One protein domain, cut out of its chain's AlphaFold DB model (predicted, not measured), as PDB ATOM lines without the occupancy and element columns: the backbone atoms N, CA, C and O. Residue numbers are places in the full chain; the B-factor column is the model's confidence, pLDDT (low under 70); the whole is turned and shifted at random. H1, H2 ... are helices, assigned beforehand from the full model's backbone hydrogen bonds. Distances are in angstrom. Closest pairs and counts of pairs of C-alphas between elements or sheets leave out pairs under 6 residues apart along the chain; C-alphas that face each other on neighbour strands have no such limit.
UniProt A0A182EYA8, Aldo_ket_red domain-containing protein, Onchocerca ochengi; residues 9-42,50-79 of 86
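This is residues 9 to 42 and 50 to 79 of the 86 residues of the protein "Aldo_ket_red domain-containing protein" of Onchocerca ochengi (UniProt A0A182EYA8). What is the shape? Helices H1 and H2 spread apart from a small contact near H1's beginning, and long unnamed stretches reach away to a small turn at residues 53 to 58, far from H2's end. How is it made up? The 64 printed residues hold H1 then H2, 27 residues, under half; the class is all helix. It is loose, with a radius of gyration of the C-alphas of 13.6 A, spanning 41 by 26 by 18 A.

Where is H1? Residues 9 to 22, 20.6 A long, from C-alpha 9 at (100.544, 244.223, 252.944). Where is H2? Residues 65 to 77, 18.5 A long, to C-alpha 77 at (91.260, 232.710, 261.452).

Do H1 and H2 touch? Only just, with 3 pairs of C-alphas within 8 A; the closest, Ile 11 and Val 71, are 7.4 A apart. H1 touches with residues 11 to 12 alone, H2 with 68 to 71 alone. How do they run? The same way, at a steep tilt of 49 degrees. Are O i to N i+4 pairs within hydrogen-bond range? Every one in H2, 9 of 10 in H1.

Which C-alphas are farthest apart? Those of Asp 55 and Gly 79, 41.7 A. Is there a cut? Residues 43 to 49 are not printed; C-alphas 42 and 50 are 10.2 A apart. Is confidence low anywhere? No printed residue is under 70.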
ATOM      1  N   ASP A   9      99.898 244.957 254.040       88.56
ATOM      2  CA  ASP A   9     100.544 244.223 252.944       88.56
ATOM      3  C   ASP A   9     101.930 243.663 253.329       88.56
ATOM      4  O   ASP A   9     102.356 242.621 252.834       88.56
ATOM      5  N   GLU A  10     102.634 244.323 254.253       91.44
ATOM      6  CA  GLU A  10     103.969 243.921 254.719       91.44
ATOM      7  C   GLU A  10     103.897 242.771 255.733       91.44
ATOM      8  O   GLU A  10     104.794 241.924 255.786       91.44
ATOM      9  N   ILE A  11     102.834 242.729 256.546       93.44
ATOM     10  CA  ILE A  11     102.650 241.713 257.590       93.44
ATOM     11  C   ILE A  11     102.538 240.322 256.967       93.44
ATOM     12  O   ILE A  11     103.204 239.397 257.432       93.44
ATOM     13  N   GLU A  12     101.725 240.158 255.919       92.56
ATOM     14  CA  GLU A  12     101.546 238.848 255.288       92.56
ATOM     15  C   GLU A  12     102.854 238.316 254.699       92.56
ATOM     16  O   GLU A  12     103.207 237.156 254.922       92.56
ATOM     17  N   GLU A  13     103.595 239.158 253.980       91.69
ATOM     18  CA  GLU A  13     104.869 238.776 253.371       91.69
ATOM     19  C   GLU A  13     105.933 238.467 254.430       91.69
ATOM     20  O   GLU A  13     106.663 237.479 254.314       91.69
ATOM     21  N   MET A  14     105.968 239.242 255.520       92.38
ATOM     22  CA  MET A  14     106.838 238.969 256.663       92.38
ATOM     23  C   MET A  14     106.500 237.624 257.315       92.38
ATOM     24  O   MET A  14     107.401 236.823 257.559       92.38
ATOM     25  N   VAL A  15     105.221 237.339 257.566       94.38
ATOM     26  CA  VAL A  15     104.787 236.071 258.171       94.38
ATOM     27  C   VAL A  15     105.106 234.893 257.250       94.38
ATOM     28  O   VAL A  15     105.690 233.915 257.712       94.38
ATOM     29  N   LYS A  16     104.824 234.988 255.942       93.62
ATOM     30  CA  LYS A  16     105.184 233.950 254.954       93.62
ATOM     31  C   LYS A  16     106.688 233.684 254.934       93.62
ATOM     32  O   LYS A  16     107.108 232.526 254.937       93.62
ATOM     33  N   LYS A  17     107.501 234.744 254.945       93.25
ATOM     34  CA  LYS A  17     108.959 234.628 255.015       93.25
ATOM     35  C   LYS A  17     109.396 233.934 256.305       93.25
ATOM     36  O   LYS A  17     110.175 232.993 256.241       93.25
ATOM     37  N   GLN A  18     108.862 234.339 257.455       93.88
ATOM     38  CA  GLN A  18     109.199 233.743 258.751       93.88
ATOM     39  C   GLN A  18     108.826 232.258 258.830       93.88
ATOM     40  O   GLN A  18     109.628 231.466 259.317       93.88
ATOM     41  N   LEU A  19     107.654 231.866 258.320       96.38
ATOM     42  CA  LEU A  19     107.245 230.459 258.221       96.38
ATOM     43  C   LEU A  19     108.243 229.651 257.383       96.38
ATOM     44  O   LEU A  19     108.671 228.574 257.795       96.38
ATOM     45  N   LYS A  20     108.655 230.195 256.230       96.88
ATOM     46  CA  LYS A  20     109.636 229.566 255.338       96.88
ATOM     47  C   LYS A  20     111.013 229.444 255.991       96.88
ATOM     48  O   LYS A  20     111.604 228.369 255.941       96.88
ATOM     49  N   ASP A  21     111.509 230.523 256.591       95.25
ATOM     50  CA  ASP A  21     112.836 230.584 257.211       95.25
ATOM     51  C   ASP A  21     112.935 229.633 258.416       95.25
ATOM     52  O   ASP A  21     113.973 229.009 258.629       95.25
ATOM     53  N   LEU A  22     111.843 229.477 259.172       96.69
ATOM     54  CA  LEU A  22     111.754 228.571 260.323       96.69
ATOM     55  C   LEU A  22     111.281 227.155 259.961       96.69
ATOM     56  O   LEU A  22     111.282 226.284 260.826       96.69
ATOM     57  N   GLN A  23     110.898 226.919 258.703       97.81
ATOM     58  CA  GLN A  23     110.398 225.636 258.198       97.81
ATOM     59  C   GLN A  23     109.191 225.095 258.985       97.81
ATOM     60  O   GLN A  23     109.063 223.892 259.216       97.81
ATOM     61  N   VAL A  24     108.286 225.988 259.382       97.38
ATOM     62  CA  VAL A  24     107.044 225.653 260.090       97.38
ATOM     63  C   VAL A  24     105.828 226.085 259.279       97.38
ATOM     64  O   VAL A  24     105.895 226.998 258.461       97.38
ATOM     65  N   ASN A  25     104.690 225.438 259.528       96.81
ATOM     66  CA  ASN A  25     103.436 225.734 258.824       96.81
ATOM     67  C   ASN A  25     102.515 226.685 259.607       96.81
ATOM     68  O   ASN A  25     101.532 227.170 259.056       96.81
ATOM     69  N   TYR A  26     102.800 226.913 260.893       96.88
ATOM     70  CA  TYR A  26     102.042 227.799 261.775       96.88
ATOM     71  C   TYR A  26     102.910 228.261 262.957       96.88
ATOM     72  O   TYR A  26     103.980 227.699 263.199       96.88
ATOM     73  N   PHE A  27     102.419 229.247 263.708       96.69
ATOM     74  CA  PHE A  27     102.986 229.699 264.978       96.69
ATOM     75  C   PHE A  27     102.012 229.456 266.133       96.69
ATOM     76  O   PHE A  27     100.852 229.846 266.042       96.69
ATOM     77  N   ASP A  28     102.484 228.872 267.236       95.75
ATOM     78  CA  ASP A  28     101.710 228.719 268.483       95.75
ATOM     79  C   ASP A  28     101.454 230.038 269.220       95.75
ATOM     80  O   ASP A  28     100.557 230.116 270.059       95.75
ATOM     81  N   LEU A  29     102.279 231.049 268.939       93.94
ATOM     82  CA  LEU A  29     102.176 232.397 269.476       93.94
ATOM     83  C   LEU A  29     102.864 233.378 268.524       93.94
ATOM     84  O   LEU A  29     103.990 233.144 268.083       93.94
ATOM     85  N   TYR A  30     102.214 234.510 268.253       95.00
ATOM     86  CA  TYR A  30     102.782 235.584 267.445       95.00
ATOM     87  C   TYR A  30     102.494 236.939 268.085       95.00
ATOM     88  O   TYR A  30     101.345 237.276 268.354       95.00
ATOM     89  N   LEU A  31     103.549 237.714 268.342       94.12
ATOM     90  CA  LEU A  31     103.466 238.984 269.065       94.12
ATOM     91  C   LEU A  31     103.868 240.157 268.178       94.12
ATOM     92  O   LEU A  31     104.796 240.056 267.368       94.12
ATOM     93  N   ILE A  32     103.235 241.305 268.396       93.25
ATOM     94  CA  ILE A  32     103.772 242.591 267.952       93.25
ATOM     95  C   ILE A  32     104.975 242.901 268.851       93.25
ATOM     96  O   ILE A  32     104.814 243.048 270.057       93.25
ATOM     97  N   HIS A  33     106.190 242.932 268.291       90.75
ATOM     98  CA  HIS A  33     107.411 243.067 269.097       90.75
ATOM     99  C   HIS A  33     107.532 244.460 269.724       90.75
ATOM    100  O   HIS A  33     107.999 244.589 270.851       90.75
ATOM    101  N   CYS A  34     107.108 245.493 268.993       87.06
ATOM    102  CA  CYS A  34     107.112 246.881 269.433       87.06
ATOM    103  C   CYS A  34     105.888 247.601 268.848       87.06
ATOM    104  O   CYS A  34     105.628 247.433 267.659       87.06
ATOM    105  N   PRO A  35     105.141 248.409 269.622       87.69
ATOM    106  CA  PRO A  35     103.989 249.159 269.113       87.69
ATOM    107  C   PRO A  35     104.372 250.426 268.325       87.69
ATOM    108  O   PRO A  35     103.483 251.146 267.883       87.69
ATOM    109  N   CYS A  36     105.668 250.713 268.157       89.69
ATOM    110  CA  CYS A  36     106.176 251.899 267.467       89.69
ATOM    111  C   CYS A  36     106.786 251.516 266.105       89.69
ATOM    112  O   CYS A  36     107.983 251.199 266.049       89.69
ATOM    113  N   PRO A  37     105.995 251.524 265.016       91.12
ATOM    114  CA  PRO A  37     106.502 251.228 263.686       91.12
ATOM    115  C   PRO A  37     107.532 252.254 263.214       91.12
ATOM    116  O   PRO A  37     107.450 253.443 263.519       91.12
ATOM    117  N   CYS A  38     108.515 251.780 262.458       92.38
ATOM    118  CA  CYS A  38     109.612 252.566 261.909       92.38
ATOM    119  C   CYS A  38     109.671 252.390 260.394       92.38
ATOM    120  O   CYS A  38     109.440 251.297 259.881       92.38
ATOM    121  N   LYS A  39     110.052 253.446 259.675       90.19
ATOM    122  CA  LYS A  39     110.193 253.380 258.219       90.19
ATOM    123  C   LYS A  39     111.281 252.391 257.814       90.19
ATOM    124  O   LYS A  39     112.294 252.233 258.499       90.19
ATOM    125  N   HIS A  40     111.096 251.785 256.648       85.88
ATOM    126  CA  HIS A  40     112.125 250.990 255.995       85.88
ATOM    127  C   HIS A  40     113.313 251.859 255.583       85.88
ATOM    128  O   HIS A  40     113.156 253.011 255.172       85.88
ATOM    129  N   ARG A  41     114.515 251.281 255.631       83.56
ATOM    130  CA  ARG A  41     115.659 251.851 254.921       83.56
ATOM    131  C   ARG A  41     115.408 251.770 253.398       83.56
ATOM    132  O   ARG A  41     114.841 250.772 252.959       83.56
ATOM    133  N   PRO A  42     115.841 252.763 252.592       75.50
ATOM    134  CA  PRO A  42     115.753 252.700 251.133       75.50
ATOM    135  C   PRO A  42     116.319 251.391 250.562       75.50
ATOM    136  O   PRO A  42     117.331 250.886 251.057       75.50
ATOM    137  N   LYS A  50     116.265 246.169 259.037       81.38
ATOM    138  CA  LYS A  50     116.770 247.360 259.737       81.38
ATOM    139  C   LYS A  50     115.907 248.598 259.453       81.38
ATOM    140  O   LYS A  50     115.684 248.918 258.284       81.38
ATOM    141  N   PRO A  51     115.473 249.329 260.496       87.25
ATOM    142  CA  PRO A  51     114.730 250.572 260.325       87.25
ATOM    143  C   PRO A  51     115.612 251.694 259.759       87.25
ATOM    144  O   PRO A  51     116.847 251.662 259.849       87.25
ATOM    145  N   LEU A  52     114.963 252.703 259.182       88.94
ATOM    146  CA  LEU A  52     115.586 253.953 258.772       88.94
ATOM    147  C   LEU A  52     116.081 254.723 259.998       88.94
ATOM    148  O   LEU A  52     115.369 254.874 260.993       88.94
ATOM    149  N   LEU A  53     117.310 255.220 259.884       90.31
ATOM    150  CA  LEU A  53     117.939 256.110 260.845       90.31
ATOM    151  C   LEU A  53     118.222 257.444 260.149       90.31
ATOM    152  O   LEU A  53     118.914 257.452 259.133       90.31
ATOM    153  N   GLU A  54     117.725 258.541 260.713       91.69
ATOM    154  CA  GLU A  54     118.069 259.918 260.337       91.69
ATOM    155  C   GLU A  54     118.746 260.574 261.542       91.69
ATOM    156  O   GLU A  54     118.232 260.505 262.656       91.69
ATOM    157  N   ASP A  55     119.953 261.110 261.346       91.69
ATOM    158  CA  ASP A  55     120.770 261.718 262.409       91.69
ATOM    159  C   ASP A  55     120.968 260.827 263.655       91.69
ATOM    160  O   ASP A  55     121.093 261.299 264.781       91.69
ATOM    161  N   GLY A  56     121.000 259.503 263.459       88.94
ATOM    162  CA  GLY A  56     121.142 258.518 264.540       88.94
ATOM    163  C   GLY A  56     119.838 258.164 265.265       88.94
ATOM    164  O   GLY A  56     119.860 257.333 266.173       88.94
ATOM    165  N   HIS A  57     118.704 258.726 264.846       90.19
ATOM    166  CA  HIS A  57     117.385 258.482 265.420       90.19
ATOM    167  C   HIS A  57     116.509 257.627 264.504       90.19
ATOM    168  O   HIS A  57     116.553 257.749 263.283       90.19
ATOM    169  N   LEU A  58     115.696 256.751 265.104       90.56
ATOM    170  CA  LEU A  58     114.707 255.958 264.374       90.56
ATOM    171  C   LEU A  58     113.642 256.872 263.773       90.56
ATOM    172  O   LEU A  58     113.065 257.697 264.482       90.56
ATOM    173  N   VAL A  59     113.346 256.684 262.489       93.06
ATOM    174  CA  VAL A  59     112.281 257.435 261.821       93.06
ATOM    175  C   VAL A  59     110.959 256.683 261.984       93.06
ATOM    176  O   VAL A  59     110.816 255.600 261.406       93.06
ATOM    177  N   PRO A  60     109.983 257.220 262.740       91.44
ATOM    178  CA  PRO A  60     108.707 256.555 262.937       91.44
ATOM    179  C   PRO A  60     107.906 256.506 261.634       91.44
ATOM    180  O   PRO A  60     107.962 257.410 260.794       91.44
ATOM    181  N   GLU A  61     107.130 255.444 261.482       91.75
ATOM    182  CA  GLU A  61     106.107 255.334 260.453       91.75
ATOM    183  C   GLU A  61     104.729 255.441 261.104       91.75
ATOM    184  O   GLU A  61     104.498 254.893 262.178       91.75
ATOM    185  N   LEU A  62     103.813 256.181 260.482       91.62
ATOM    186  CA  LEU A  62     102.460 256.333 261.004       91.62
ATOM    187  C   LEU A  62     101.583 255.209 260.450       91.62
ATOM    188  O   LEU A  62     101.113 255.285 259.317       91.62
ATOM    189  N   VAL A  63     101.365 254.182 261.265       92.06
ATOM    190  CA  VAL A  63     100.438 253.086 260.974       92.06
ATOM    191  C   VAL A  63      99.472 252.949 262.139       92.06
ATOM    192  O   VAL A  63      99.891 252.928 263.297       92.06
ATOM    193  N   ASP A  64      98.177 252.859 261.842       92.81
ATOM    194  CA  ASP A  64      97.186 252.567 262.868       92.81
ATOM    195  C   ASP A  64      97.334 251.110 263.330       92.81
ATOM    196  O   ASP A  64      97.180 250.165 262.554       92.81
ATOM    197  N   HIS A  65      97.609 250.934 264.619       90.81
ATOM    198  CA  HIS A  65      97.674 249.634 265.279       90.81
ATOM    199  C   HIS A  65      96.427 248.761 265.061       90.81
ATOM    200  O   HIS A  65      96.554 247.536 265.044       90.81
ATOM    201  N   LEU A  66      95.244 249.354 264.857       94.50
ATOM    202  CA  LEU A  66      94.028 248.600 264.554       94.50
ATOM    203  C   LEU A  66      94.109 247.906 263.191       94.50
ATOM    204  O   LEU A  66      93.639 246.777 263.056       94.50
ATOM    205  N   GLU A  67      94.739 248.531 262.196       94.25
ATOM    206  CA  GLU A  67      94.944 247.922 260.879       94.25
ATOM    207  C   GLU A  67      95.948 246.767 260.965       94.25
ATOM    208  O   GLU A  67      95.699 245.692 260.420       94.25
ATOM    209  N   THR A  68      97.030 246.937 261.736       95.06
ATOM    210  CA  THR A  68      97.966 245.845 262.046       95.06
ATOM    211  C   THR A  68      97.243 244.676 262.722       95.06
ATOM    212  O   THR A  68      97.427 243.521 262.338       95.06
ATOM    213  N   TRP A  69      96.402 244.963 263.719       96.06
ATOM    214  CA  TRP A  69      95.699 243.940 264.490       96.06
ATOM    215  C   TRP A  69      94.707 243.140 263.640       96.06
ATOM    216  O   TRP A  69      94.701 241.914 263.716       96.06
ATOM    217  N   LYS A  70      93.934 243.800 262.767       96.88
ATOM    218  CA  LYS A  70      92.985 243.131 261.858       96.88
ATOM    219  C   LYS A  70      93.652 242.070 260.980       96.88
ATOM    220  O   LYS A  70      93.074 241.006 260.767       96.88
ATOM    221  N   VAL A  71      94.870 242.326 260.496       96.69
ATOM    222  CA  VAL A  71      95.617 241.329 259.711       96.69
ATOM    223  C   VAL A  71      96.031 240.141 260.576       96.69
ATOM    224  O   VAL A  71      95.897 238.996 260.151       96.69
ATOM    225  N   LEU A  72      96.475 240.378 261.812       96.25
ATOM    226  CA  LEU A  72      96.799 239.288 262.736       96.25
ATOM    227  C   LEU A  72      95.562 238.447 263.088       96.25
ATOM    228  O   LEU A  72      95.659 237.221 263.147       96.25
ATOM    229  N   GLU A  73      94.393 239.072 263.252       97.19
ATOM    230  CA  GLU A  73      93.121 238.365 263.447       97.19
ATOM    231  C   GLU A  73      92.745 237.497 262.240       97.19
ATOM    232  O   GLU A  73      92.256 236.379 262.407       97.19
ATOM    233  N   ASP A  74      92.973 237.983 261.019       97.44
ATOM    234  CA  ASP A  74      92.727 237.207 259.804       97.44
ATOM    235  C   ASP A  74      93.683 236.009 259.681       97.44
ATOM    236  O   ASP A  74      93.258 234.881 259.423       97.44
ATOM    237  N   LEU A  75      94.972 236.206 259.975       96.88
ATOM    238  CA  LEU A  75      95.960 235.124 260.008       96.88
ATOM    239  C   LEU A  75      95.660 234.085 261.102       96.88
ATOM    240  O   LEU A  75      95.913 232.892 260.907       96.88
ATOM    241  N   TYR A  76      95.082 234.512 262.228       96.94
ATOM    242  CA  TYR A  76      94.565 233.607 263.255       96.94
ATOM    243  C   TYR A  76      93.380 232.781 262.739       96.94
ATOM    244  O   TYR A  76      93.382 231.557 262.858       96.94
ATOM    245  N   LYS A  77      92.400 233.414 262.075       96.62
ATOM    246  CA  LYS A  77      91.260 232.710 261.452       96.62
ATOM    247  C   LYS A  77      91.705 231.704 260.387       96.62
ATOM    248  O   LYS A  77      91.099 230.642 260.264       96.62
ATOM    249  N   LYS A  78      92.783 232.003 259.653       96.25
ATOM    250  CA  LYS A  78      93.420 231.095 258.680       96.25
ATOM    251  C   LYS A  78      94.187 229.931 259.337       96.25
ATOM    252  O   LYS A  78      94.651 229.041 258.630       96.25
ATOM    253  N   GLY A  79      94.349 229.920 260.663       95.56
ATOM    254  CA  GLY A  79      95.083 228.888 261.406       95.56
ATOM    255  C   GLY A  79      96.608 228.979 261.290       95.56
ATOM    256  O   GLY A  79      97.307 228.076 261.757       95.56
TER     257      GLY A  79